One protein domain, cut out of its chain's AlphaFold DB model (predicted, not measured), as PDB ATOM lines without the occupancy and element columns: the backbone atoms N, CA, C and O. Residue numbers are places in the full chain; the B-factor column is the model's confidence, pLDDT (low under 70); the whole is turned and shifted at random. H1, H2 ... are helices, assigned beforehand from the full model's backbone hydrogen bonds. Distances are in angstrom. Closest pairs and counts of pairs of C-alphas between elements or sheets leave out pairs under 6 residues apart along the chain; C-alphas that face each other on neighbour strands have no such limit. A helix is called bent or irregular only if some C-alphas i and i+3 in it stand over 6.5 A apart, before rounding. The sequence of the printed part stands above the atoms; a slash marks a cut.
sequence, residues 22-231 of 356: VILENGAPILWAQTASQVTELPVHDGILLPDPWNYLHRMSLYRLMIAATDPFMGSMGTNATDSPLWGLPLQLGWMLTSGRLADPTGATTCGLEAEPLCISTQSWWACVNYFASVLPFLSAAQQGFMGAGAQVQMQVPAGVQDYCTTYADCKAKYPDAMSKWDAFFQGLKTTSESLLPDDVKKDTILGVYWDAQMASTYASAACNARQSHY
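What this domain is: This is residues 22 to 231 of the 356 residues of an uncharacterized protein of Oreochromis aureus (UniProt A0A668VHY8). The long helix H6 runs along one side of a helical body with H5 folded back beside it, and H1 and H2 form a second hairpin. Bent H3 bridges the two pairs, H3a packing on H6 and H2, H3b on H5 and H1, while short H4 packs on H3b. The printed part has 210 residues with six named helices, H1 to H6 along the chain, and no named strand: all helix. It is compact, with a radius of gyration of the C-alphas of 16.8 A, and spans 56 by 40 by 35 A.

Where its parts are: H6, residues 199 to 230, 45.5 A, runs from C-alpha 199 at (138.030, 145.461, 69.595) to C-alpha 230 at (169.379, 157.548, 100.267); it is irregular, C-alphas 223 and 226 being 7.6 A apart, with a kink of 60 degrees near residue 224. H5 is residues 176 to 193, 25.7 A, and H4 residues 168 to 174, 10.0 A. H1, residues 56 to 73, 26.9 A, is irregular, with C-alphas 69 and 72 7.2 A apart; H2 is residues 85 to 98, 21.7 A. H3, residues 125 to 143, was assigned as one helix by its hydrogen bonds but is bent, with C-alphas 133 and 136 6.5 A apart; its arms are H3a, 125 to 133, 12.8 A, and H3b, 136 to 143, 10.6 A.

How they stand to each other: H6 and H5 form a hairpin, opposite ways at a shallow tilt of 21 degrees; their closest C-alphas, Lys 181 and Ala 213, are 4.6 A apart. H6 touches H3a with residues 214 to 228 alone, closest at the C-alphas of Trp 125 and Arg 227, 5.0 A. H3b touches H5 at a steep tilt of 58 degrees, closest at the C-alphas of Ser 140 and Asp 183, 5.7 A. H1 and H2 form a hairpin at 12 degrees, closest at the C-alphas of Tyr 63 and Pro 90, 6.1 A. H1 and H6 are apart. Every O i to N i+4 pair is within hydrogen-bond range in H3b and H4, but 11 of 14 in H1, 7 of 10 in H2, 4 of 5 in H3a, 12 of 14 in H5 and 19 of 28 in H6.

The domain as a whole: The two C-alphas farthest apart, Ala 108 and Leu 196, are 56.1 A apart. The links H1 to H2, H2 to H3 and H3 to H4 are long. The printed part has no cut, and no printed residue is under 70 in pLDDT.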
ATOM      1  N   VAL A  22     171.022 148.069  79.404       85.88
ATOM      2  CA  VAL A  22     170.590 146.896  78.639       85.88
ATOM      3  C   VAL A  22     169.254 146.429  79.206       85.88
ATOM      4  O   VAL A  22     169.169 146.022  80.361       85.88
ATOM      5  N   ILE A  23     168.193 146.513  78.407       89.38
ATOM      6  CA  ILE A  23     166.837 146.112  78.822       89.38
ATOM      7  C   ILE A  23     166.449 144.771  78.199       89.38
ATOM      8  O   ILE A  23     165.707 143.998  78.808       89.38
ATOM      9  N   LEU A  24     166.978 144.483  77.007       92.69
ATOM     10  CA  LEU A  24     166.721 143.253  76.273       92.69
ATOM     11  C   LEU A  24     167.964 142.373  76.162       92.69
ATOM     12  O   LEU A  24     169.071 142.852  75.932       92.69
ATOM     13  N   GLU A  25     167.732 141.069  76.215       91.69
ATOM     14  CA  GLU A  25     168.674 140.009  75.895       91.69
ATOM     15  C   GLU A  25     167.965 139.026  74.954       91.69
ATOM     16  O   GLU A  25     166.905 138.492  75.279       91.69
ATOM     17  N   ASN A  26     168.517 138.813  73.755       90.50
ATOM     18  CA  ASN A  26     167.938 137.917  72.741       90.50
ATOM     19  C   ASN A  26     166.459 138.213  72.403       90.50
ATOM     20  O   ASN A  26     165.671 137.300  72.165       90.50
ATOM     21  N   GLY A  27     166.076 139.496  72.385       91.19
ATOM     22  CA  GLY A  27     164.721 139.936  72.030       91.19
ATOM     23  C   GLY A  27     163.674 139.793  73.141       91.19
ATOM     24  O   GLY A  27     162.503 140.039  72.885       91.19
ATOM     25  N   ALA A  28     164.075 139.430  74.360       94.50
ATOM     26  CA  ALA A  28     163.218 139.375  75.546       94.50
ATOM     27  C   ALA A  28     163.825 140.230  76.674       94.50
ATOM     28  O   ALA A  28     164.984 140.623  76.550       94.50
ATOM     29  N   PRO A  29     163.094 140.538  77.764       96.25
ATOM     30  CA  PRO A  29     163.682 141.205  78.926       96.25
ATOM     31  C   PRO A  29     164.978 140.522  79.391       96.25
ATOM     32  O   PRO A  29     165.129 139.307  79.263       96.25
ATOM     33  N   ILE A  30     165.929 141.288  79.918       95.62
ATOM     34  CA  ILE A  30     167.209 140.730  80.375       95.62
ATOM     35  C   ILE A  30     166.995 139.575  81.377       95.62
ATOM     36  O   ILE A  30     166.132 139.651  82.252       95.62
ATOM     37  N   LEU A  31     167.744 138.475  81.218       96.75
ATOM     38  CA  LEU A  31     167.610 137.232  81.993       96.75
ATOM     39  C   LEU A  31     166.244 136.523  81.891       96.75
ATOM     40  O   LEU A  31     165.975 135.601  82.663       96.75
ATOM     41  N   TRP A  32     165.381 136.878  80.929       97.56
ATOM     42  CA  TRP A  32     164.033 136.304  80.805       97.56
ATOM     43  C   TRP A  32     164.017 134.776  80.758       97.56
ATOM     44  O   TRP A  32     163.187 134.147  81.411       97.56
ATOM     45  N   ALA A  33     164.958 134.161  80.040       96.81
ATOM     46  CA  ALA A  33     165.041 132.707  79.906       96.81
ATOM     47  C   ALA A  33     165.292 131.972  81.240       96.81
ATOM     48  O   ALA A  33     164.972 130.794  81.341       96.81
ATOM     49  N   GLN A  34     165.828 132.661  82.253       97.62
ATOM     50  CA  GLN A  34     166.150 132.103  83.573       97.62
ATOM     51  C   GLN A  34     164.989 132.227  84.575       97.62
ATOM     52  O   GLN A  34     165.083 131.748  85.701       97.62
ATOM     53  N   THR A  35     163.908 132.903  84.190       98.06
ATOM     54  CA  THR A  35     162.729 133.117  85.041       98.06
ATOM     55  C   THR A  35     161.783 131.924  84.989       98.06
ATOM     56  O   THR A  35     161.764 131.190  83.999       98.06
ATOM     57  N   ALA A  36     160.944 131.775  86.016       97.94
ATOM     58  CA  ALA A  36     159.911 130.755  86.036       97.94
ATOM     59  C   ALA A  36     158.874 131.008  84.932       97.94
ATOM     60  O   ALA A  36     158.279 132.084  84.827       97.94
ATOM     61  N   SER A  37     158.666 129.996  84.099       96.56
ATOM     62  CA  SER A  37     157.706 129.992  82.999       96.56
ATOM     63  C   SER A  37     156.346 129.423  83.399       96.56
ATOM     64  O   SER A  37     155.346 129.679  82.729       96.56
ATOM     65  N   GLN A  38     156.306 128.678  84.508       96.44
ATOM     66  CA  GLN A  38     155.113 128.047  85.063       96.44
ATOM     67  C   GLN A  38     155.063 128.234  86.580       96.44
ATOM     68  O   GLN A  38     156.091 128.315  87.247       96.44
ATOM     69  N   VAL A  39     153.855 128.267  87.146       95.69
ATOM     70  CA  VAL A  39     153.647 128.458  88.593       95.69
ATOM     71  C   VAL A  39     154.322 127.353  89.418       95.69
ATOM     72  O   VAL A  39     154.817 127.615  90.507       95.69
ATOM     73  N   THR A  40     154.392 126.134  88.882       94.50
ATOM     74  CA  THR A  40     155.035 124.962  89.499       94.50
ATOM     75  C   THR A  40     156.551 125.088  89.653       94.50
ATOM     76  O   THR A  40     157.142 124.310  90.396       94.50
ATOM     77  N   GLU A  41     157.179 126.042  88.964       96.94
ATOM     78  CA  GLU A  41     158.613 126.326  89.072       96.94
ATOM     79  C   GLU A  41     158.925 127.309  90.217       96.94
ATOM     80  O   GLU A  41     160.090 127.499  90.563       96.94
ATOM     81  N   LEU A  42     157.907 127.934  90.827       96.19
ATOM     82  CA  LEU A  42     158.093 128.776  92.008       96.19
ATOM     83  C   LEU A  42     158.352 127.924  93.264       96.19
ATOM     84  O   LEU A  42     157.844 126.806  93.365       96.19
ATOM     85  N   PRO A  43     159.079 128.451  94.267       96.19
ATOM     86  CA  PRO A  43     159.246 127.762  95.543       96.19
ATOM     87  C   PRO A  43     157.896 127.487  96.215       96.19
ATOM     88  O   PRO A  43     157.035 128.367  96.258       96.19
ATOM     89  N   VAL A  44     157.726 126.289  96.781       95.88
ATOM     90  CA  VAL A  44     156.510 125.876  97.501       95.88
ATOM     91  C   VAL A  44     156.877 125.276  98.854       95.88
ATOM     92  O   VAL A  44     157.793 124.461  98.951       95.88
ATOM     93  N   HIS A  45     156.117 125.634  99.887       95.44
ATOM     94  CA  HIS A  45     156.158 124.988 101.197       95.44
ATOM     95  C   HIS A  45     154.732 124.789 101.710       95.44
ATOM     96  O   HIS A  45     153.930 125.716 101.645       95.44
ATOM     97  N   ASP A  46     154.397 123.575 102.155       93.50
ATOM     98  CA  ASP A  46     153.055 123.204 102.634       93.50
ATOM     99  C   ASP A  46     151.906 123.618 101.688       93.50
ATOM    100  O   ASP A  46     150.817 123.999 102.110       93.50
ATOM    101  N   GLY A  47     152.155 123.545 100.374       92.62
ATOM    102  CA  GLY A  47     151.183 123.910  99.336       92.62
ATOM    103  C   GLY A  47     151.020 125.416  99.093       92.62
ATOM    104  O   GLY A  47     150.215 125.803  98.248       92.62
ATOM    105  N   ILE A  48     151.789 126.261  99.783       97.31
ATOM    106  CA  ILE A  48     151.810 127.715  99.606       97.31
ATOM    107  C   ILE A  48     152.976 128.090  98.690       97.31
ATOM    108  O   ILE A  48     154.114 127.678  98.920       97.31
ATOM    109  N   LEU A  49     152.702 128.891  97.658       97.94
ATOM    110  CA  LEU A  49     153.722 129.485  96.796       97.94
ATOM    111  C   LEU A  49     154.467 130.575  97.573       97.94
ATOM    112  O   LEU A  49     153.847 131.514  98.078       97.94
ATOM    113  N   LEU A  50     155.794 130.467  97.618       98.06
ATOM    114  CA  LEU A  50     156.697 131.352  98.352       98.06
ATOM    115  C   LEU A  50     157.713 132.043  97.428       98.06
ATOM    116  O   LEU A  50     158.919 131.845  97.594       98.06
ATOM    117  N   PRO A  51     157.281 132.840  96.431       98.06
ATOM    118  CA  PRO A  51     158.214 133.629  95.638       98.06
ATOM    119  C   PRO A  51     158.966 134.635  96.521       98.06
ATOM    120  O   PRO A  51     158.420 135.199  97.471       98.06
ATOM    121  N   ASP A  52     160.229 134.875  96.174       98.38
ATOM    122  CA  ASP A  52     161.086 135.852  96.850       98.38
ATOM    123  C   ASP A  52     161.177 137.132  96.009       98.38
ATOM    124  O   ASP A  52     161.978 137.190  95.077       98.38
ATOM    125  N   PRO A  53     160.383 138.178  96.292       98.31
ATOM    126  CA  PRO A  53     160.449 139.411  95.520       98.31
ATOM    127  C   PRO A  53     161.765 140.171  95.734       98.31
ATOM    128  O   PRO A  53     161.969 141.189  95.083       98.31
ATOM    129  N   TRP A  54     162.661 139.736  96.615       98.44
ATOM    130  CA  TRP A  54     163.976 140.348  96.835       98.44
ATOM    131  C   TRP A  54     165.066 139.699  95.983       98.44
ATOM    132  O   TRP A  54     166.212 140.140  95.991       98.44
ATOM    133  N   ASN A  55     164.687 138.713  95.171       98.50
ATOM    134  CA  ASN A  55     165.489 138.168  94.096       98.50
ATOM    135  C   ASN A  55     164.924 138.617  92.737       98.50
ATOM    136  O   ASN A  55     163.727 138.490  92.465       98.50
ATOM    137  N   TYR A  56     165.793 139.112  91.856       98.69
ATOM    138  CA  TYR A  56     165.411 139.616  90.540       98.69
ATOM    139  C   TYR A  56     164.672 138.585  89.682       98.69
ATOM    140  O   TYR A  56     163.643 138.914  89.095       98.69
ATOM    141  N   LEU A  57     165.147 137.336  89.633       98.62
ATOM    142  CA  LEU A  57     164.533 136.301  88.798       98.62
ATOM    143  C   LEU A  57     163.137 135.950  89.300       98.62
ATOM    144  O   LEU A  57     162.212 135.828  88.500       98.62
ATOM    145  N   HIS A  58     162.953 135.846  90.616       98.62
ATOM    146  CA  HIS A  58     161.639 135.606  91.208       98.62
ATOM    147  C   HIS A  58     160.691 136.785  90.974       98.62
ATOM    148  O   HIS A  58     159.556 136.569  90.551       98.62
ATOM    149  N   ARG A  59     161.147 138.033  91.157       98.75
ATOM    150  CA  ARG A  59     160.314 139.213  90.879       98.75
ATOM    151  C   ARG A  59     159.940 139.317  89.396       98.75
ATOM    152  O   ARG A  59     158.784 139.584  89.080       98.75
ATOM    153  N   MET A  60     160.878 139.043  88.491       98.75
ATOM    154  CA  MET A  60     160.623 138.993  87.049       98.75
ATOM    155  C   MET A  60     159.651 137.865  86.672       98.75
ATOM    156  O   MET A  60     158.780 138.046  85.820       98.75
ATOM    157  N   SER A  61     159.748 136.717  87.346       98.81
ATOM    158  CA  SER A  61     158.836 135.585  87.150       98.81
ATOM    159  C   SER A  61     157.383 135.961  87.434       98.81
ATOM    160  O   SER A  61     156.493 135.507  86.720       98.81
ATOM    161  N   LEU A  62     157.125 136.840  88.413       98.81
ATOM    162  CA  LEU A  62     155.767 137.328  88.684       98.81
ATOM    163  C   LEU A  62     155.144 137.958  87.429       98.81
ATOM    164  O   LEU A  62     153.997 137.667  87.092       98.81
ATOM    165  N   TYR A  63     155.913 138.770  86.694       98.75
ATOM    166  CA  TYR A  63     155.458 139.372  85.440       98.75
ATOM    167  C   TYR A  63     155.246 138.342  84.342       98.75
ATOM    168  O   TYR A  63     154.205 138.363  83.687       98.75
ATOM    169  N   ARG A  64     156.198 137.422  84.160       98.56
ATOM    170  CA  ARG A  64     156.098 136.362  83.149       98.56
ATOM    171  C   ARG A  64     154.847 135.517  83.319       98.56
ATOM    172  O   ARG A  64     154.128 135.285  82.349       98.56
ATOM    173  N   LEU A  65     154.566 135.112  84.553       98.75
ATOM    174  CA  LEU A  65     153.396 134.309  84.883       98.75
ATOM    175  C   LEU A  65     152.097 135.096  84.685       98.75
ATOM    176  O   LEU A  65     151.150 134.556  84.121       98.75
ATOM    177  N   MET A  66     152.046 136.377  85.071       98.50
ATOM    178  CA  MET A  66     150.872 137.221  84.805       98.50
ATOM    179  C   MET A  66     150.624 137.434  83.311       98.50
ATOM    180  O   MET A  66     149.476 137.364  82.873       98.50
ATOM    181  N   ILE A  67     151.673 137.669  82.520       98.44
ATOM    182  CA  ILE A  67     151.564 137.794  81.060       98.44
ATOM    183  C   ILE A  67     150.984 136.502  80.481       98.44
ATOM    184  O   ILE A  67     149.950 136.552  79.824       98.44
ATOM    185  N   ALA A  68     151.574 135.348  80.804       98.00
ATOM    186  CA  ALA A  68     151.100 134.056  80.311       98.00
ATOM    187  C   ALA A  68     149.652 133.752  80.735       98.00
ATOM    188  O   ALA A  68     148.854 133.280  79.932       98.00
ATOM    189  N   ALA A  69     149.289 134.052  81.984       97.62
ATOM    190  CA  ALA A  69     147.952 133.780  82.500       97.62
ATOM    191  C   ALA A  69     146.873 134.707  81.916       97.62
ATOM    192  O   ALA A  69     145.697 134.343  81.888       97.62
ATOM    193  N   THR A  70     147.250 135.912  81.481       97.38
ATOM    194  CA  THR A  70     146.310 136.888  80.909       97.38
ATOM    195  C   THR A  70     146.228 136.838  79.388       97.38
ATOM    196  O   THR A  70     145.228 137.300  78.846       97.38
ATOM    197  N   ASP A  71     147.214 136.244  78.712       96.25
ATOM    198  CA  ASP A  71     147.295 136.130  77.249       96.25
ATOM    199  C   ASP A  71     145.985 135.664  76.576       96.25
ATOM    200  O   ASP A  71     145.529 136.347  75.653       96.25
ATOM    201  N   PRO A  72     145.259 134.639  77.086       95.44
ATOM    202  CA  PRO A  72     143.996 134.199  76.481       95.44
ATOM    203  C   PRO A  72     142.893 135.268  76.437       95.44
ATOM    204  O   PRO A  72     141.939 135.139  75.673       95.44
ATOM    205  N   PHE A  73     143.002 136.321  77.251       95.69
ATOM    206  CA  PHE A  73     142.010 137.393  77.372       95.69
ATOM    207  C   PHE A  73     142.433 138.685  76.651       95.69
ATOM    208  O   PHE A  73     141.707 139.678  76.695       95.69
ATOM    209  N   MET A  74     143.599 138.694  75.992       94.94
ATOM    210  CA  MET A  74     144.239 139.902  75.450       94.94
ATOM    211  C   MET A  74     144.114 140.058  73.929       94.94
ATOM    212  O   MET A  74     144.755 140.936  73.359       94.94
ATOM    213  N   GLY A  75     143.261 139.274  73.260       93.88
ATOM    214  CA  GLY A  75     143.141 139.297  71.793       93.88
ATOM    215  C   GLY A  75     142.832 140.675  71.182       93.88
ATOM    216  O   GLY A  75     143.259 140.959  70.068       93.88
ATOM    217  N   SER A  76     142.166 141.575  71.917       94.88
ATOM    218  CA  SER A  76     141.891 142.951  71.462       94.88
ATOM    219  C   SER A  76     143.116 143.879  71.475       94.88
ATOM    220  O   SER A  76     143.065 144.984  70.932       94.88
ATOM    221  N   MET A  77     144.228 143.468  72.092       95.50
ATOM    222  CA  MET A  77     145.466 144.255  72.138       95.50
ATOM    223  C   MET A  77     146.245 144.191  70.824       95.50
ATOM    224  O   MET A  77     146.929 145.158  70.473       95.50
ATOM    225  N   GLY A  78     146.115 143.077  70.108       94.19
ATOM    226  CA  GLY A  78     146.831 142.763  68.882       94.19
ATOM    227  C   GLY A  78     147.052 141.256  68.746       94.19
ATOM    228  O   GLY A  78     146.583 140.467  69.563       94.19
ATOM    229  N   THR A  79     147.731 140.853  67.676       91.62
ATOM    230  CA  THR A  79     147.926 139.438  67.321       91.62
ATOM    231  C   THR A  79     149.257 138.863  67.798       91.62
ATOM    232  O   THR A  79     149.483 137.665  67.650       91.62
ATOM    233  N   ASN A  80     150.165 139.694  68.313       93.94
ATOM    234  CA  ASN A  80     151.483 139.256  68.751       93.94
ATOM    235  C   ASN A  80     151.464 138.895  70.240       93.94
ATOM    236  O   ASN A  80     150.853 139.591  71.049       93.94
ATOM    237  N   ALA A  81     152.257 137.895  70.634       92.81
ATOM    238  CA  ALA A  81     152.450 137.523  72.044       92.81
ATOM    239  C   ALA A  81     153.007 138.678  72.909       92.81
ATOM    240  O   ALA A  81     152.961 138.654  74.139       92.81
ATOM    241  N   THR A  82     153.551 139.709  72.262       96.06
ATOM    242  CA  THR A  82     154.140 140.890  72.889       96.06
ATOM    243  C   THR A  82     153.182 142.071  73.026       96.06
ATOM    244  O   THR A  82     153.619 143.111  73.510       96.06
ATOM    245  N   ASP A  83     151.908 141.939  72.626       96.50
ATOM    246  CA  ASP A  83     150.947 143.055  72.569       96.50
ATOM    247  C   ASP A  83     150.290 143.404  73.914       96.50
ATOM    248  O   ASP A  83     149.738 144.497  74.068       96.50
ATOM    249  N   SER A  84     150.379 142.526  74.915       96.00
ATOM    250  CA  SER A  84     149.852 142.807  76.256       96.00
ATOM    251  C   SER A  84     150.485 144.074  76.867       96.00
ATOM    252  O   SER A  84     151.708 144.222  76.829       96.00
ATOM    253  N   PRO A  85     149.703 144.970  77.505       96.12
ATOM    254  CA  PRO A  85     150.248 146.148  78.189       96.12
ATOM    255  C   PRO A  85     151.092 145.793  79.424       96.12
ATOM    256  O   PRO A  85     151.776 146.657  79.972       96.12
ATOM    257  N   LEU A  86     151.058 144.531  79.868       97.44
ATOM    258  CA  LEU A  86     151.873 144.045  80.978       97.44
ATOM    259  C   LEU A  86     153.365 143.959  80.628       97.44
ATOM    260  O   LEU A  86     154.175 143.916  81.548       97.44
ATOM    261  N   TRP A  87     153.741 143.969  79.342       97.75
ATOM    262  CA  TRP A  87     155.140 143.895  78.902       97.75
ATOM    263  C   TRP A  87     155.986 145.108  79.301       97.75
ATOM    264  O   TRP A  87     157.201 144.974  79.441       97.75
ATOM    265  N   GLY A  88     155.377 146.266  79.567       96.50
ATOM    266  CA  GLY A  88     156.108 147.418  80.096       96.50
ATOM    267  C   GLY A  88     156.741 147.168  81.469       96.50
ATOM    268  O   GLY A  88     157.823 147.677  81.749       96.50
ATOM    269  N   LEU A  89     156.117 146.336  82.307       97.75
ATOM    270  CA  LEU A  89     156.567 146.066  83.677       97.75
ATOM    271  C   LEU A  89     157.880 145.269  83.766       97.75
ATOM    272  O   LEU A  89     158.789 145.724  84.468       97.75
ATOM    273  N   PRO A  90     158.050 144.125  83.068       98.12
ATOM    274  CA  PRO A  90     159.322 143.414  83.067       98.12
ATOM    275  C   PRO A  90     160.438 144.238  82.412       98.12
ATOM    276  O   PRO A  90     161.563 144.231  82.905       98.12
ATOM    277  N   LEU A  91     160.149 145.015  81.363       97.81
ATOM    278  CA  LEU A  91     161.150 145.902  80.760       97.81
ATOM    279  C   LEU A  91     161.602 146.990  81.743       97.81
ATOM    280  O   LEU A  91     162.798 147.244  81.879       97.81
ATOM    281  N   GLN A  92     160.669 147.585  82.488       97.31
ATOM    282  CA  GLN A  92     160.999 148.569  83.515       97.31
ATOM    283  C   GLN A  92     161.856 147.950  84.630       97.31
ATOM    284  O   GLN A  92     162.830 148.564  85.060       97.31
ATOM    285  N   LEU A  93     161.542 146.728  85.077       98.19
ATOM    286  CA  LEU A  93     162.362 146.013  86.061       98.19
ATOM    287  C   LEU A  93     163.772 145.714  85.516       98.19
ATOM    288  O   LEU A  93     164.751 145.869  86.244       98.19
ATOM    289  N   GLY A  94     163.891 145.339  84.238       97.50
ATOM    290  CA  GLY A  94     165.173 145.168  83.545       97.50
ATOM    291  C   GLY A  94     166.015 146.443  83.530       97.50
ATOM    292  O   GLY A  94     167.175 146.404  83.929       97.50
ATOM    293  N   TRP A  95     165.413 147.582  83.178       97.75
ATOM    294  CA  TRP A  95     166.076 148.887  83.263       97.75
ATOM    295  C   TRP A  95     166.536 149.219  84.690       97.75
ATOM    296  O   TRP A  95     167.652 149.701  84.888       97.75
ATOM    297  N   MET A  96     165.714 148.947  85.711       98.12
ATOM    298  CA  MET A  96     166.113 149.196  87.102       98.12
ATOM    299  C   MET A  96     167.296 148.321  87.531       98.12
ATOM    300  O   MET A  96     168.147 148.793  88.284       98.12
ATOM    301  N   LEU A  97     167.362 147.067  87.066       97.31
ATOM    302  CA  LEU A  97     168.497 146.182  87.326       97.31
ATOM    303  C   LEU A  97     169.770 146.752  86.700       97.31
ATOM    304  O   LEU A  97     170.746 146.999  87.404       97.31
ATOM    305  N   THR A  98     169.754 146.996  85.390       95.81
ATOM    306  CA  THR A  98     170.973 147.348  84.651       95.81
ATOM    307  C   THR A  98     171.447 148.774  84.882       95.81
ATOM    308  O   THR A  98     172.621 149.055  84.667       95.81
ATOM    309  N   SER A  99     170.583 149.651  85.399       96.69
ATOM    310  CA  SER A  99     170.979 150.991  85.845       96.69
ATOM    311  C   SER A  99     171.421 151.083  87.310       96.69
ATOM    312  O   SER A  99     171.731 152.175  87.792       96.69
ATOM    313  N   GLY A 100     171.438 149.957  88.035       96.56
ATOM    314  CA  GLY A 100     171.836 149.884  89.445       96.56
ATOM    315  C   GLY A 100     170.766 150.352  90.434       96.56
ATOM    316  O   GLY A 100     171.003 150.391  91.637       96.56
ATOM    317  N   ARG A 101     169.559 150.682  89.966       98.25
ATOM    318  CA  ARG A 101     168.471 151.199  90.808       98.25
ATOM    319  C   ARG A 101     167.897 150.163  91.772       98.25
ATOM    320  O   ARG A 101     167.289 150.555  92.764       98.25
ATOM    321  N   LEU A 102     168.092 148.867  91.529       98.50
ATOM    322  CA  LEU A 102     167.696 147.801  92.462       98.50
ATOM    323  C   LEU A 102     168.726 147.531  93.572       98.50
ATOM    324  O   LEU A 102     168.373 146.872  94.551       98.50
ATOM    325  N   ALA A 103     169.958 148.029  93.440       98.38
ATOM    326  CA  ALA A 103     171.029 147.803  94.408       98.38
ATOM    327  C   ALA A 103     170.816 148.589  95.710       98.38
ATOM    328  O   ALA A 103     169.968 149.480  95.785       98.38
ATOM    329  N   ASP A 104     171.583 148.253  96.746       98.31
ATOM    330  CA  ASP A 104     171.588 148.988  98.011       98.31
ATOM    331  C   ASP A 104     172.216 150.386  97.850       98.31
ATOM    332  O   ASP A 104     173.429 150.492  97.660       98.31
ATOM    333  N   PRO A 105     171.428 151.475  97.964       97.75
ATOM    334  CA  PRO A 105     171.956 152.827  97.808       97.75
ATOM    335  C   PRO A 105     172.744 153.310  99.037       97.75
ATOM    336  O   PRO A 105     173.391 154.350  98.971       97.75
ATOM    337  N   THR A 106     172.685 152.596 100.167       96.69
ATOM    338  CA  THR A 106     173.300 153.029 101.435       96.69
ATOM    339  C   THR A 106     174.767 152.622 101.564       96.69
ATOM    340  O   THR A 106     175.486 153.160 102.405       96.69
ATOM    341  N   GLY A 107     175.210 151.651 100.758       93.00
ATOM    342  CA  GLY A 107     176.529 151.028 100.876       93.00
ATOM    343  C   GLY A 107     176.694 150.121 102.101       93.00
ATOM    344  O   GLY A 107     177.813 149.701 102.390       93.00
ATOM    345  N   ALA A 108     175.617 149.818 102.836       95.31
ATOM    346  CA  ALA A 108     175.667 148.951 104.013       95.31
ATOM    347  C   ALA A 108     175.797 147.459 103.656       95.31
ATOM    348  O   ALA A 108     176.267 146.669 104.476       95.31
ATOM    349  N   THR A 109     175.379 147.067 102.451       95.75
ATOM    350  CA  THR A 109     175.410 145.686 101.957       95.75
ATOM    351  C   THR A 109     175.958 145.604 100.531       95.75
ATOM    352  O   THR A 109     176.090 146.610  99.835       95.75
ATOM    353  N   THR A 110     176.253 144.385 100.076       95.94
ATOM    354  CA  THR A 110     176.654 144.082  98.693       95.94
ATOM    355  C   THR A 110     175.483 143.758  97.761       95.94
ATOM    356  O   THR A 110     175.703 143.397  96.605       95.94
ATOM    357  N   CYS A 111     174.242 143.907  98.229       97.88
ATOM    358  CA  CYS A 111     173.040 143.584  97.469       97.88
ATOM    359  C   CYS A 111     172.942 144.406  96.170       97.88
ATOM    360  O   CYS A 111     172.927 145.639  96.202       97.88
ATOM    361  N   GLY A 112     172.859 143.718  95.028       95.56
ATOM    362  CA  GLY A 112     172.805 144.322  93.695       95.56
ATOM    363  C   GLY A 112     174.165 144.784  93.154       95.56
ATOM    364  O   GLY A 112     174.214 145.364  92.072       95.56
ATOM    365  N   LEU A 113     175.262 144.528  93.878       93.06
ATOM    366  CA  LEU A 113     176.636 144.685  93.385       93.06
ATOM    367  C   LEU A 113     177.136 143.373  92.761       93.06
ATOM    368  O   LEU A 113     176.464 142.348  92.837       93.06
ATOM    369  N   GLU A 114     178.342 143.372  92.184       88.75
ATOM    370  CA  GLU A 114     178.911 142.220  91.454       88.75
ATOM    371  C   GLU A 114     178.898 140.892  92.234       88.75
ATOM    372  O   GLU A 114     178.771 139.830  91.627       88.75
ATOM    373  N   ALA A 115     179.005 140.936  93.566       90.19
ATOM    374  CA  ALA A 115     178.962 139.746  94.417       90.19
ATOM    375  C   ALA A 115     177.547 139.150  94.566       90.19
ATOM    376  O   ALA A 115     177.406 137.941  94.737       90.19
ATOM    377  N   GLU A 116     176.504 139.981  94.491       94.38
ATOM    378  CA  GLU A 116     175.095 139.598  94.656       94.38
ATOM    379  C   GLU A 116     174.204 140.311  93.617       94.38
ATOM    380  O   GLU A 116     173.271 141.037  93.977       94.38
ATOM    381  N   PRO A 117     174.455 140.119  92.308       94.94
ATOM    382  CA  PRO A 117     173.920 140.988  91.255       94.94
ATOM    383  C   PRO A 117     172.407 140.851  91.052       94.94
ATOM    384  O   PRO A 117     171.779 141.714  90.450       94.94
ATOM    385  N   LEU A 118     171.810 139.765  91.549       97.75
ATOM    386  CA  LEU A 118     170.371 139.500  91.464       97.75
ATOM    387  C   LEU A 118     169.619 139.864  92.748       97.75
ATOM    388  O   LEU A 118     168.400 139.697  92.800       97.75
ATOM    389  N   CYS A 119     170.322 140.329  93.782       98.44
ATOM    390  CA  CYS A 119     169.694 140.810  95.003       98.44
ATOM    391  C   CYS A 119     169.025 142.168  94.751       98.44
ATOM    392  O   CYS A 119     169.616 143.068  94.154       98.44
ATOM    393  N   ILE A 120     167.785 142.315  95.216       98.69
ATOM    394  CA  ILE A 120     167.024 143.562  95.195       98.69
ATOM    395  C   ILE A 120     166.984 144.124  96.616       98.69
ATOM    396  O   ILE A 120     166.425 143.510  97.525       98.69
ATOM    397  N   SER A 121     167.532 145.322  96.799       98.31
ATOM    398  CA  SER A 121     167.665 145.926  98.121       98.31
ATOM    399  C   SER A 121     166.339 146.450  98.664       98.31
ATOM    400  O   SER A 121     165.603 147.187  98.004       98.31
ATOM    401  N   THR A 122     166.082 146.157  99.938       97.50
ATOM    402  CA  THR A 122     164.966 146.717 100.713       97.50
ATOM    403  C   THR A 122     165.179 148.188 101.071       97.50
ATOM    404  O   THR A 122     164.237 148.841 101.520       97.50
ATOM    405  N   GLN A 123     166.385 148.729 100.865       97.88
ATOM    406  CA  GLN A 123     166.722 150.142 101.068       97.88
ATOM    407  C   GLN A 123     166.565 150.981  99.793       97.88
ATOM    408  O   GLN A 123     166.572 152.213  99.868       97.88
ATOM    409  N   SER A 124     166.391 150.339  98.632       98.56
ATOM    410  CA  SER A 124     166.179 151.038  97.366       98.56
ATOM    411  C   SER A 124     164.757 151.590  97.260       98.56
ATOM    412  O   SER A 124     163.761 150.881  97.433       98.56
ATOM    413  N   TRP A 125     164.652 152.880  96.927       98.62
ATOM    414  CA  TRP A 125     163.364 153.515  96.651       98.62
ATOM    415  C   TRP A 125     162.727 152.926  95.387       98.62
ATOM    416  O   TRP A 125     161.545 152.588  95.398       98.62
ATOM    417  N   TRP A 126     163.516 152.722  94.331       98.62
ATOM    418  CA  TRP A 126     163.054 152.140  93.068       98.62
ATOM    419  C   TRP A 126     162.560 150.704  93.241       98.62
ATOM    420  O   TRP A 126     161.482 150.357  92.755       98.62
ATOM    421  N   ALA A 127     163.297 149.888  93.998       98.44
ATOM    422  CA  ALA A 127     162.885 148.537  94.355       98.44
ATOM    423  C   ALA A 127     161.585 148.534  95.166       98.44
ATOM    424  O   ALA A 127     160.719 147.686  94.939       98.44
ATOM    425  N   CYS A 128     161.435 149.485  96.091       98.56
ATOM    426  CA  CYS A 128     160.220 149.648  96.872       98.56
ATOM    427  C   CYS A 128     159.028 150.020  95.979       98.56
ATOM    428  O   CYS A 128     158.015 149.334  96.029       98.56
ATOM    429  N   VAL A 129     159.149 151.022  95.104       98.31
ATOM    430  CA  VAL A 129     158.068 151.409  94.178       98.31
ATOM    431  C   VAL A 129     157.704 150.260  93.240       98.31
ATOM    432  O   VAL A 129     156.530 149.940  93.068       98.31
ATOM    433  N   ASN A 130     158.700 149.571  92.684       98.50
ATOM    434  CA  ASN A 130     158.458 148.427  91.816       98.50
ATOM    435  C   ASN A 130     157.806 147.240  92.554       98.50
ATOM    436  O   ASN A 130     157.084 146.471  91.923       98.50
ATOM    437  N   TYR A 131     157.971 147.105  93.876       98.75
ATOM    438  CA  TYR A 131     157.231 146.115  94.671       98.75
ATOM    439  C   TYR A 131     155.716 146.302  94.507       98.75
ATOM    440  O   TYR A 131     154.993 145.340  94.265       98.75
ATOM    441  N   PHE A 132     155.232 147.549  94.534       98.62
ATOM    442  CA  PHE A 132     153.816 147.857  94.310       98.62
ATOM    443  C   PHE A 132     153.362 147.510  92.890       98.62
ATOM    444  O   PHE A 132     152.242 147.049  92.702       98.62
ATOM    445  N   ALA A 133     154.238 147.666  91.899       97.06
ATOM    446  CA  ALA A 133     153.950 147.329  90.508       97.06
ATOM    447  C   ALA A 133     154.165 145.840  90.163       97.06
ATOM    448  O   ALA A 133     153.882 145.451  89.034       97.06
ATOM    449  N   SER A 134     154.689 145.010  91.074       98.62
ATOM    450  CA  SER A 134     154.962 143.573  90.858       98.62
ATOM    451  C   SER A 134     154.132 142.681  91.778       98.62
ATOM    452  O   SER A 134     153.379 141.830  91.312       98.62
ATOM    453  N   VAL A 135     154.240 142.887  93.089       98.81
ATOM    454  CA  VAL A 135     153.656 142.011  94.108       98.81
ATOM    455  C   VAL A 135     152.147 142.179  94.219       98.81
ATOM    456  O   VAL A 135     151.433 141.179  94.216       98.81
ATOM    457  N   LEU A 136     151.643 143.413  94.288       98.81
ATOM    458  CA  LEU A 136     150.198 143.670  94.376       98.81
ATOM    459  C   LEU A 136     149.431 143.070  93.183       98.81
ATOM    460  O   LEU A 136     148.495 142.301  93.434       98.81
ATOM    461  N   PRO A 137     149.814 143.332  91.912       98.75
ATOM    462  CA  PRO A 137     149.134 142.708  90.783       98.75
ATOM    463  C   PRO A 137     149.240 141.182  90.816       98.75
ATOM    464  O   PRO A 137     148.240 140.516  90.570       98.75
ATOM    465  N   PHE A 138     150.387 140.604  91.188       98.88
ATOM    466  CA  PHE A 138     150.532 139.145  91.245       98.88
ATOM    467  C   PHE A 138     149.641 138.498  92.314       98.88
ATOM    468  O   PHE A 138     148.979 137.496  92.050       98.88
ATOM    469  N   LEU A 139     149.586 139.083  93.515       98.81
ATOM    470  CA  LEU A 139     148.718 138.606  94.593       98.81
ATOM    471  C   LEU A 139     147.240 138.705  94.206       98.81
ATOM    472  O   LEU A 139     146.472 137.788  94.494       98.81
ATOM    473  N   SER A 140     146.838 139.784  93.529       98.62
ATOM    474  CA  SER A 140     145.480 139.904  92.991       98.62
ATOM    475  C   SER A 140     145.220 138.869  91.887       98.62
ATOM    476  O   SER A 140     144.210 138.172  91.943       98.62
ATOM    477  N   ALA A 141     146.153 138.657  90.954       98.44
ATOM    478  CA  ALA A 141     146.038 137.635  89.913       98.44
ATOM    479  C   ALA A 141     145.807 136.237  90.512       98.44
ATOM    480  O   ALA A 141     144.885 135.525  90.106       98.44
ATOM    481  N   ALA A 142     146.608 135.858  91.513       98.31
ATOM    482  CA  ALA A 142     146.458 134.599  92.234       98.31
ATOM    483  C   ALA A 142     145.081 134.489  92.907       98.31
ATOM    484  O   ALA A 142     144.382 133.495  92.706       98.31
ATOM    485  N   GLN A 143     144.639 135.543  93.605       98.06
ATOM    486  CA  GLN A 143     143.316 135.599  94.233       98.06
ATOM    487  C   GLN A 143     142.168 135.444  93.221       98.06
ATOM    488  O   GLN A 143     141.159 134.810  93.531       98.06
ATOM    489  N   GLN A 144     142.314 135.984  92.006       97.44
ATOM    490  CA  GLN A 144     141.327 135.858  90.923       97.44
ATOM    491  C   GLN A 144     141.484 134.558  90.096       97.44
ATOM    492  O   GLN A 144     140.827 134.384  89.059       97.44
ATOM    493  N   GLY A 145     142.341 133.633  90.547       97.19
ATOM    494  CA  GLY A 145     142.523 132.292  89.985       97.19
ATOM    495  C   GLY A 145     143.439 132.212  88.763       97.19
ATOM    496  O   GLY A 145     143.484 131.168  88.118       97.19
ATOM    497  N   PHE A 146     144.172 133.277  88.428       97.25
ATOM    498  CA  PHE A 146     145.090 133.287  87.280       97.25
ATOM    499  C   PHE A 146     146.354 132.450  87.520       97.25
ATOM    500  O   PHE A 146     146.982 132.019  86.562       97.25
ATOM    501  N   MET A 147     146.710 132.178  88.781       97.06
ATOM    502  CA  MET A 147     147.844 131.307  89.146       97.06
ATOM    503  C   MET A 147     147.408 129.866  89.467       97.06
ATOM    504  O   MET A 147     148.148 129.114  90.095       97.06
ATOM    505  N   GLY A 148     146.197 129.484  89.051       94.50
ATOM    506  CA  GLY A 148     145.550 128.226  89.418       94.50
ATOM    507  C   GLY A 148     144.446 128.429  90.456       94.50
ATOM    508  O   GLY A 148     144.517 129.304  91.322       94.50
ATOM    509  N   ALA A 149     143.387 127.626  90.354       92.62
ATOM    510  CA  ALA A 149     142.250 127.715  91.260       92.62
ATOM    511  C   ALA A 149     142.679 127.413  92.705       92.62
ATOM    512  O   ALA A 149     143.218 126.346  92.987       92.62
ATOM    513  N   GLY A 150     142.431 128.355  93.619       90.06
ATOM    514  CA  GLY A 150     142.764 128.206  95.038       90.06
ATOM    515  C   GLY A 150     144.258 128.304  95.368       90.06
ATOM    516  O   GLY A 150     144.633 127.984  96.493       90.06
ATOM    517  N   ALA A 151     145.102 128.740  94.425       94.56
ATOM    518  CA  ALA A 151     146.526 128.934  94.673       94.56
ATOM    519  C   ALA A 151     146.751 129.939  95.815       94.56
ATOM    520  O   ALA A 151     146.305 131.086  95.750       94.56
ATOM    521  N   GLN A 152     147.458 129.508  96.861       96.69
ATOM    522  CA  GLN A 152     147.860 130.370  97.966       96.69
ATOM    523  C   GLN A 152     149.258 130.915  97.708       96.69
ATOM    524  O   GLN A 152     150.160 130.169  97.334       96.69
ATOM    525  N   VAL A 153     149.433 132.218  97.916       98.38
ATOM    526  CA  VAL A 153     150.700 132.917  97.693       98.38
ATOM    527  C   VAL A 153     151.050 133.737  98.924       98.38
ATOM    528  O   VAL A 153     150.227 134.511  99.420       98.38
ATOM    529  N   GLN A 154     152.297 133.613  99.364       98.38
ATOM    530  CA  GLN A 154     152.896 134.462 100.381       98.38
ATOM    531  C   GLN A 154     154.304 134.869  99.944       98.38
ATOM    532  O   GLN A 154     155.165 134.031  99.710       98.38
ATOM    533  N   MET A 155     154.552 136.170  99.848       98.50
ATOM    534  CA  MET A 155     155.868 136.702  99.500       98.50
ATOM    535  C   MET A 155     156.866 136.473 100.635       98.50
ATOM    536  O   MET A 155     156.551 136.723 101.804       98.50
ATOM    537  N   GLN A 156     158.085 136.057 100.291       98.06
ATOM    538  CA  GLN A 156     159.189 136.060 101.249       98.06
ATOM    539  C   GLN A 156     159.615 137.496 101.582       98.06
ATOM    540  O   GLN A 156     159.465 138.423 100.780       98.06
ATOM    541  N   VAL A 157     160.152 137.683 102.787       95.81
ATOM    542  CA  VAL A 157     160.664 138.971 103.268       95.81
ATOM    543  C   VAL A 157     161.957 138.742 104.057       95.81
ATOM    544  O   VAL A 157     161.992 137.821 104.877       95.81
ATOM    545  N   PRO A 158     163.015 139.552 103.846       94.88
ATOM    546  CA  PRO A 158     164.252 139.455 104.598       94.88
ATOM    547  C   PRO A 158     164.016 139.694 106.085       94.88
ATOM    548  O   PRO A 158     163.130 140.453 106.487       94.88
ATOM    549  N   ALA A 159     164.847 139.074 106.918       93.12
ATOM    550  CA  ALA A 159     164.756 139.236 108.361       93.12
ATOM    551  C   ALA A 159     164.817 140.722 108.767       93.12
ATOM    552  O   ALA A 159     165.658 141.480 108.288       93.12
ATOM    553  N   GLY A 160     163.921 141.133 109.667       91.56
ATOM    554  CA  GLY A 160     163.854 142.505 110.186       91.56
ATOM    555  C   GLY A 160     163.065 143.496 109.325       91.56
ATOM    556  O   GLY A 160     162.811 144.608 109.779       91.56
ATOM    557  N   VAL A 161     162.620 143.105 108.130       94.06
ATOM    558  CA  VAL A 161     161.778 143.941 107.264       94.06
ATOM    559  C   VAL A 161     160.301 143.649 107.549       94.06
ATOM    560  O   VAL A 161     159.881 142.496 107.548       94.06
ATOM    561  N   GLN A 162     159.508 144.686 107.836       92.12
ATOM    562  CA  GLN A 162     158.104 144.544 108.278       92.12
ATOM    563  C   GLN A 162     157.129 145.506 107.585       92.12
ATOM    564  O   GLN A 162     155.911 145.388 107.735       92.12
ATOM    565  N   ASP A 163     157.642 146.476 106.832       94.31
ATOM    566  CA  ASP A 163     156.851 147.532 106.204       94.31
ATOM    567  C   ASP A 163     156.157 147.086 104.905       94.31
ATOM    568  O   ASP A 163     155.209 147.734 104.468       94.31
ATOM    569  N   TYR A 164     156.541 145.940 104.336       96.94
ATOM    570  CA  TYR A 164     155.907 145.373 103.143       96.94
ATOM    571  C   TYR A 164     154.728 144.466 103.483       96.94
ATOM    572  O   TYR A 164     154.701 143.793 104.514       96.94
ATOM    573  N   CYS A 165     153.738 144.448 102.594       98.25
ATOM    574  CA  CYS A 165     152.645 143.489 102.653       98.25
ATOM    575  C   CYS A 165     153.001 142.215 101.877       98.25
ATOM    576  O   CYS A 165     153.609 142.310 100.811       98.25
ATOM    577  N   THR A 166     152.653 141.032 102.389       98.06
ATOM    578  CA  THR A 166     153.172 139.757 101.835       98.06
ATOM    579  C   THR A 166     152.114 138.792 101.327       98.06
ATOM    580  O   THR A 166     152.423 137.901 100.541       98.06
ATOM    581  N   THR A 167     150.864 138.963 101.741       98.62
ATOM    582  CA  THR A 167     149.729 138.136 101.316       98.62
ATOM    583  C   THR A 167     148.647 139.021 100.717       98.62
ATOM    584  O   THR A 167     148.611 140.225 100.980       98.62
ATOM    585  N   TYR A 168     147.725 138.436  99.944       98.75
ATOM    586  CA  TYR A 168     146.585 139.184  99.406       98.75
ATOM    587  C   TYR A 168     145.811 139.909 100.518       98.75
ATOM    588  O   TYR A 168     145.539 141.100 100.397       98.75
ATOM    589  N   ALA A 169     145.505 139.213 101.620       98.62
ATOM    590  CA  ALA A 169     144.742 139.775 102.731       98.62
ATOM    591  C   ALA A 169     145.463 140.958 103.400       98.62
ATOM    592  O   ALA A 169     144.847 142.001 103.621       98.62
ATOM    593  N   ASP A 170     146.767 140.831 103.663       98.38
ATOM    594  CA  ASP A 170     147.575 141.912 104.241       98.38
ATOM    595  C   ASP A 170     147.688 143.109 103.280       98.38
ATOM    596  O   ASP A 170     147.427 144.252 103.656       98.38
ATOM    597  N   CYS A 171     147.972 142.859 101.996       98.69
ATOM    598  CA  CYS A 171     148.043 143.921 100.993       98.69
ATOM    599  C   CYS A 171     146.697 144.620 100.783       98.69
ATOM    600  O   CYS A 171     146.665 145.837 100.618       98.69
ATOM    601  N   LYS A 172     145.578 143.887 100.827       98.62
ATOM    602  CA  LYS A 172     144.231 144.461 100.734       98.62
ATOM    603  C   LYS A 172     143.904 145.329 101.945       98.62
ATOM    604  O   LYS A 172     143.268 146.365 101.780       98.62
ATOM    605  N   ALA A 173     144.342 144.928 103.137       98.62
ATOM    606  CA  ALA A 173     144.150 145.710 104.352       98.62
ATOM    607  C   ALA A 173     144.985 147.003 104.343       98.62
ATOM    608  O   ALA A 173     144.464 148.065 104.677       98.62
ATOM    609  N   LYS A 174     146.258 146.933 103.928       98.38
ATOM    610  CA  LYS A 174     147.172 148.089 103.897       98.38
ATOM    611  C   LYS A 174     146.926 149.034 102.714       98.38
ATOM    612  O   LYS A 174     147.010 150.247 102.879       98.38
ATOM    613  N   TYR A 175     146.607 148.494 101.537       98.62
ATOM    614  CA  TYR A 175     146.465 149.241 100.279       98.62
ATOM    615  C   TYR A 175     145.161 148.869  99.549       98.62
ATOM    616  O   TYR A 175     145.190 148.346  98.427       98.62
ATOM    617  N   PRO A 176     143.991 149.135 100.164       98.56
ATOM    618  CA  PRO A 176     142.703 148.648  99.671       98.56
ATOM    619  C   PRO A 176     142.361 149.140  98.266       98.56
ATOM    620  O   PRO A 176     141.779 148.382  97.489       98.56
ATOM    621  N   ASP A 177     142.740 150.378  97.937       98.75
ATOM    622  CA  ASP A 177     142.453 150.998  96.644       98.75
ATOM    623  C   ASP A 177     143.256 150.377  95.491       98.75
ATOM    624  O   ASP A 177     142.695 150.025  94.456       98.75
ATOM    625  N   ALA A 178     144.562 150.171  95.683       98.69
ATOM    626  CA  ALA A 178     145.405 149.531  94.675       98.69
ATOM    627  C   ALA A 178     144.968 148.079  94.437       98.69
ATOM    628  O   ALA A 178     144.787 147.654  93.297       98.69
ATOM    629  N   MET A 179     144.718 147.329  95.515       98.81
ATOM    630  CA  MET A 179     144.283 145.939  95.404       98.81
ATOM    631  C   MET A 179     142.887 145.807  94.785       98.81
ATOM    632  O   MET A 179     142.672 144.901  93.990       98.81
ATOM    633  N   SER A 180     141.927 146.690  95.105       98.75
ATOM    634  CA  SER A 180     140.590 146.644  94.483       98.75
ATOM    635  C   SER A 180     140.620 146.941  92.988       98.75
ATOM    636  O   SER A 180     139.882 146.307  92.239       98.75
ATOM    637  N   LYS A 181     141.488 147.847  92.537       98.81
ATOM    638  CA  LYS A 181     141.647 148.128  91.109       98.81
ATOM    639  C   LYS A 181     142.358 147.000  90.369       98.81
ATOM    640  O   LYS A 181     141.953 146.679  89.256       98.81
ATOM    641  N   TRP A 182     143.336 146.339  90.990       98.81
ATOM    642  CA  TRP A 182     143.893 145.107  90.425       98.81
ATOM    643  C   TRP A 182     142.854 143.986  90.342       98.81
ATOM    644  O   TRP A 182     142.745 143.344  89.298       98.81
ATOM    645  N   ASP A 183     142.023 143.814  91.376       98.62
ATOM    646  CA  ASP A 183     140.920 142.846  91.340       98.62
ATOM    647  C   ASP A 183     139.975 143.153  90.166       98.62
ATOM    648  O   ASP A 183     139.636 142.257  89.391       98.62
ATOM    649  N   ALA A 184     139.614 144.429  89.991       98.38
ATOM    650  CA  ALA A 184     138.772 144.891  88.893       98.38
ATOM    651  C   ALA A 184     139.413 144.663  87.516       98.38
ATOM    652  O   ALA A 184     138.713 144.262  86.590       98.38
ATOM    653  N   PHE A 185     140.728 144.856  87.372       98.31
ATOM    654  CA  PHE A 185     141.450 144.540  86.139       98.31
ATOM    655  C   PHE A 185     141.324 143.051  85.787       98.31
ATOM    656  O   PHE A 185     140.846 142.713  84.704       98.31
ATOM    657  N   PHE A 186     141.671 142.147  86.705       98.00
ATOM    658  CA  PHE A 186     141.649 140.703  86.440       98.00
ATOM    659  C   PHE A 186     140.231 140.137  86.245       98.00
ATOM    660  O   PHE A 186     140.026 139.259  85.406       98.00
ATOM    661  N   GLN A 187     139.238 140.641  86.981       95.62
ATOM    662  CA  GLN A 187     137.828 140.276  86.787       95.62
ATOM    663  C   GLN A 187     137.271 140.844  85.472       95.62
ATOM    664  O   GLN A 187     136.553 140.157  84.736       95.62
ATOM    665  N   GLY A 188     137.638 142.091  85.163       94.38
ATOM    666  CA  GLY A 188     137.257 142.797  83.948       94.38
ATOM    667  C   GLY A 188     137.793 142.118  82.693       94.38
ATOM    668  O   GLY A 188     137.037 141.959  81.745       94.38
ATOM    669  N   LEU A 189     139.038 141.626  82.705       95.12
ATOM    670  CA  LEU A 189     139.646 140.927  81.566       95.12
ATOM    671  C   LEU A 189     138.780 139.781  81.038       95.12
ATOM    672  O   LEU A 189     138.486 139.739  79.843       95.12
ATOM    673  N   LYS A 190     138.326 138.889  81.929       90.00
ATOM    674  CA  LYS A 190     137.469 137.750  81.561       90.00
ATOM    675  C   LYS A 190     136.190 138.249  80.884       90.00
ATOM    676  O   LYS A 190     135.928 137.928  79.729       90.00
ATOM    677  N   THR A 191     135.481 139.154  81.557       93.19
ATOM    678  CA  THR A 191     134.200 139.711  81.093       93.19
ATOM    679  C   THR A 191     134.326 140.476  79.770       93.19
ATOM    680  O   THR A 191     133.503 140.325  78.869       93.19
ATOM    681  N   THR A 192     135.349 141.322  79.629       95.06
ATOM    682  CA  THR A 192     135.546 142.154  78.439       95.06
ATOM    683  C   THR A 192     135.970 141.316  77.236       95.06
ATOM    684  O   THR A 192     135.486 141.578  76.132       95.06
ATOM    685  N   SER A 193     136.819 140.303  77.434       91.25
ATOM    686  CA  SER A 193     137.278 139.424  76.350       91.25
ATOM    687  C   SER A 193     136.115 138.689  75.665       91.25
ATOM    688  O   SER A 193     136.046 138.665  74.435       91.25
ATOM    689  N   GLU A 194     135.141 138.219  76.451       91.69
ATOM    690  CA  GLU A 194     133.951 137.485  75.997       91.69
ATOM    691  C   GLU A 194     132.833 138.396  75.452       91.69
ATOM    692  O   GLU A 194     131.848 137.916  74.892       91.69
ATOM    693  N   SER A 195     132.959 139.719  75.601       94.31
ATOM    694  CA  SER A 195     131.927 140.664  75.165       94.31
ATOM    695  C   SER A 195     131.821 140.774  73.633       94.31
ATOM    696  O   SER A 195     132.767 140.501  72.895       94.31
ATOM    697  N   LEU A 196     130.673 141.249  73.136       94.88
ATOM    698  CA  LEU A 196     130.442 141.531  71.707       94.88
ATOM    699  C   LEU A 196     130.860 142.956  71.293       94.88
ATOM    700  O   LEU A 196     130.479 143.429  70.224       94.88
ATOM    701  N   LEU A 197     131.597 143.665  72.154       94.31
ATOM    702  CA  LEU A 197     132.066 145.017  71.861       94.31
ATOM    703  C   LEU A 197     133.109 145.008  70.726       94.31
ATOM    704  O   LEU A 197     133.852 144.034  70.598       94.31
ATOM    705  N   PRO A 198     133.209 146.093  69.939       94.75
ATOM    706  CA  PRO A 198     134.317 146.290  69.009       94.75
ATOM    707  C   PRO A 198     135.686 146.211  69.704       94.75
ATOM    708  O   PRO A 198     135.822 146.613  70.865       94.75
ATOM    709  N   ASP A 199     136.707 145.710  69.004       93.69
ATOM    710  CA  ASP A 199     138.030 145.461  69.595       93.69
ATOM    711  C   ASP A 199     138.712 146.732  70.108       93.69
ATOM    712  O   ASP A 199     139.365 146.697  71.149       93.69
ATOM    713  N   ASP A 200     138.517 147.872  69.448       92.25
ATOM    714  CA  ASP A 200     139.024 149.166  69.905       92.25
ATOM    715  C   ASP A 200     138.397 149.584  71.244       92.25
ATOM    716  O   ASP A 200     139.104 150.060  72.134       92.25
ATOM    717  N   VAL A 201     137.099 149.323  71.434       93.75
ATOM    718  CA  VAL A 201     136.392 149.570  72.700       93.75
ATOM    719  C   VAL A 201     136.845 148.590  73.783       93.75
ATOM    720  O   VAL A 201     137.070 149.001  74.924       93.75
ATOM    721  N   LYS A 202     137.026 147.305  73.451       95.88
ATOM    722  CA  LYS A 202     137.562 146.300  74.388       95.88
ATOM    723  C   LYS A 202     138.957 146.684  74.862       95.88
ATOM    724  O   LYS A 202     139.214 146.711  76.064       95.88
ATOM    725  N   LYS A 203     139.841 147.001  73.917       95.69
ATOM    726  CA  LYS A 203     141.209 147.451  74.166       95.69
ATOM    727  C   LYS A 203     141.225 148.661  75.084       95.69
ATOM    728  O   LYS A 203     141.891 148.645  76.113       95.69
ATOM    729  N   ASP A 204     140.459 149.689  74.737       95.25
ATOM    730  CA  ASP A 204     140.384 150.918  75.516       95.25
ATOM    731  C   ASP A 204     139.822 150.684  76.929       95.25
ATOM    732  O   ASP A 204     140.310 151.283  77.888       95.25
ATOM    733  N   THR A 205     138.853 149.778  77.080       95.62
ATOM    734  CA  THR A 205     138.297 149.381  78.384       95.62
ATOM    735  C   THR A 205     139.349 148.692  79.248       95.62
ATOM    736  O   THR A 205     139.569 149.109  80.385       95.62
ATOM    737  N   ILE A 206     140.037 147.683  78.704       96.88
ATOM    738  CA  ILE A 206     141.084 146.934  79.415       96.88
ATOM    739  C   ILE A 206     142.250 147.854  79.793       96.88
ATOM    740  O   ILE A 206     142.722 147.810  80.926       96.88
ATOM    741  N   LEU A 207     142.698 148.718  78.877       97.19
ATOM    742  CA  LEU A 207     143.760 149.683  79.163       97.19
ATOM    743  C   LEU A 207     143.333 150.685  80.238       97.19
ATOM    744  O   LEU A 207     144.156 151.068  81.061       97.19
ATOM    745  N   GLY A 208     142.056 151.074  80.273       96.62
ATOM    746  CA  GLY A 208     141.511 151.931  81.324       96.62
ATOM    747  C   GLY A 208     141.664 151.312  82.709       96.62
ATOM    748  O   GLY A 208     142.321 151.894  83.567       96.62
ATOM    749  N   VAL A 209     141.135 150.102  82.906       97.62
ATOM    750  CA  VAL A 209     141.230 149.425  84.211       97.62
ATOM    751  C   VAL A 209     142.668 149.038  84.575       97.62
ATOM    752  O   VAL A 209     143.029 149.072  85.750       97.62
ATOM    753  N   TYR A 210     143.517 148.733  83.586       98.19
ATOM    754  CA  TYR A 210     144.951 148.514  83.791       98.19
ATOM    755  C   TYR A 210     145.642 149.764  84.348       98.19
ATOM    756  O   TYR A 210     146.338 149.690  85.362       98.19
ATOM    757  N   TRP A 211     145.445 150.917  83.703       98.06
ATOM    758  CA  TRP A 211     146.080 152.163  84.119       98.06
ATOM    759  C   TRP A 211     145.528 152.691  85.436       98.06
ATOM    760  O   TRP A 211     146.307 153.195  86.241       98.06
ATOM    761  N   ASP A 212     144.239 152.498  85.717       98.25
ATOM    762  CA  ASP A 212     143.677 152.803  87.033       98.25
ATOM    763  C   ASP A 212     144.404 152.009  88.132       98.25
ATOM    764  O   ASP A 212     144.826 152.577  89.144       98.25
ATOM    765  N   ALA A 213     144.601 150.701  87.930       98.62
ATOM    766  CA  ALA A 213     145.296 149.840  88.885       98.62
ATOM    767  C   ALA A 213     146.788 150.188  89.034       98.62
ATOM    768  O   ALA A 213     147.311 150.248  90.155       98.62
ATOM    769  N   GLN A 214     147.469 150.491  87.925       98.06
ATOM    770  CA  GLN A 214     148.863 150.936  87.945       98.06
ATOM    771  C   GLN A 214     149.045 152.276  88.657       98.06
ATOM    772  O   GLN A 214     149.952 152.423  89.479       98.06
ATOM    773  N   MET A 215     148.170 153.250  88.400       98.25
ATOM    774  CA  MET A 215     148.250 154.554  89.056       98.25
ATOM    775  C   MET A 215     147.934 154.452  90.547       98.25
ATOM    776  O   MET A 215     148.636 155.049  91.357       98.25
ATOM    777  N   ALA A 216     146.972 153.622  90.951       98.69
ATOM    778  CA  ALA A 216     146.730 153.384  92.373       98.69
ATOM    779  C   ALA A 216     147.907 152.687  93.072       98.69
ATOM    780  O   ALA A 216     148.220 153.016  94.216       98.69
ATOM    781  N   SER A 217     148.610 151.785  92.382       98.44
ATOM    782  CA  SER A 217     149.856 151.188  92.888       98.44
ATOM    783  C   SER A 217     150.963 152.235  93.021       98.44
ATOM    784  O   SER A 217     151.650 152.290  94.039       98.44
ATOM    785  N   THR A 218     151.075 153.123  92.031       97.25
ATOM    786  CA  THR A 218     151.972 154.283  92.063       97.25
ATOM    787  C   THR A 218     151.674 155.188  93.260       97.25
ATOM    788  O   THR A 218     152.592 155.536  94.000       97.25
ATOM    789  N   TYR A 219     150.413 155.522  93.532       98.19
ATOM    790  CA  TYR A 219     150.053 156.342  94.692       98.19
ATOM    791  C   TYR A 219     150.312 155.625  96.021       98.19
ATOM    792  O   TYR A 219     150.853 156.227  96.949       98.19
ATOM    793  N   ALA A 220     149.993 154.330  96.111       98.31
ATOM    794  CA  ALA A 220     150.274 153.513  97.292       98.31
ATOM    795  C   ALA A 220     151.782 153.427  97.597       98.31
ATOM    796  O   ALA A 220     152.180 153.378  98.765       98.31
ATOM    797  N   SER A 221     152.625 153.510  96.562       97.44
ATOM    798  CA  SER A 221     154.083 153.528  96.701       97.44
ATOM    799  C   SER A 221     154.639 154.762  97.421       97.44
ATOM    800  O   SER A 221     155.815 154.774  97.771       97.44
ATOM    801  N   ALA A 222     153.815 155.765  97.752       97.38
ATOM    802  CA  ALA A 222     154.212 156.851  98.652       97.38
ATOM    803  C   ALA A 222     154.722 156.342 100.018       97.38
ATOM    804  O   ALA A 222     155.519 157.019 100.669       97.38
ATOM    805  N   ALA A 223     154.349 155.119 100.421       97.56
ATOM    806  CA  ALA A 223     154.940 154.416 101.565       97.56
ATOM    807  C   ALA A 223     156.477 154.270 101.467       97.56
ATOM    808  O   ALA A 223     157.163 154.145 102.478       97.56
ATOM    809  N   CYS A 224     157.037 154.334 100.259       97.81
ATOM    810  CA  CYS A 224     158.467 154.245  99.995       97.81
ATOM    811  C   CYS A 224     159.222 155.565 100.205       97.81
ATOM    812  O   CYS A 224     160.450 155.540 100.232       97.81
ATOM    813  N   ASN A 225     158.540 156.709 100.346       97.56
ATOM    814  CA  ASN A 225     159.155 158.041 100.242       97.56
ATOM    815  C   ASN A 225     160.337 158.276 101.192       97.56
ATOM    816  O   ASN A 225     161.283 158.959 100.812       97.56
ATOM    817  N   ALA A 226     160.347 157.667 102.382       97.56
ATOM    818  CA  ALA A 226     161.471 157.782 103.316       97.56
ATOM    819  C   ALA A 226     162.817 157.331 102.704       97.56
ATOM    820  O   ALA A 226     163.859 157.920 102.992       97.56
ATOM    821  N   ARG A 227     162.792 156.346 101.794       98.12
ATOM    822  CA  ARG A 227     163.981 155.808 101.107       98.12
ATOM    823  C   ARG A 227     164.575 156.767 100.076       98.12
ATOM    824  O   ARG A 227     165.703 156.560  99.646       98.12
ATOM    825  N   GLN A 228     163.860 157.831  99.691       98.00
ATOM    826  CA  GLN A 228     164.414 158.868  98.810       98.00
ATOM    827  C   GLN A 228     165.613 159.577  99.447       98.00
ATOM    828  O   GLN A 228     166.484 160.052  98.727       98.00
ATOM    829  N   SER A 229     165.701 159.597 100.783       98.06
ATOM    830  CA  SER A 229     166.838 160.176 101.510       98.06
ATOM    831  C   SER A 229     168.180 159.479 101.240       98.06
ATOM    832  O   SER A 229     169.223 160.056 101.532       98.06
ATOM    833  N   HIS A 230     168.169 158.275 100.659       98.25
ATOM    834  CA  HIS A 230     169.379 157.548 100.267       98.25
ATOM    835  C   HIS A 230     169.935 157.970  98.897       98.25
ATOM    836  O   HIS A 230     170.961 157.451  98.470       98.25
ATOM    837  N   TYR A 231     169.259 158.876  98.184       98.44
ATOM    838  CA  TYR A 231     169.622 159.284  96.829       98.44
ATOM    839  C   TYR A 231     169.969 160.772  96.762       98.44
ATOM    840  O   TYR A 231     169.565 161.566  97.612       98.44
TER     841      TYR A 231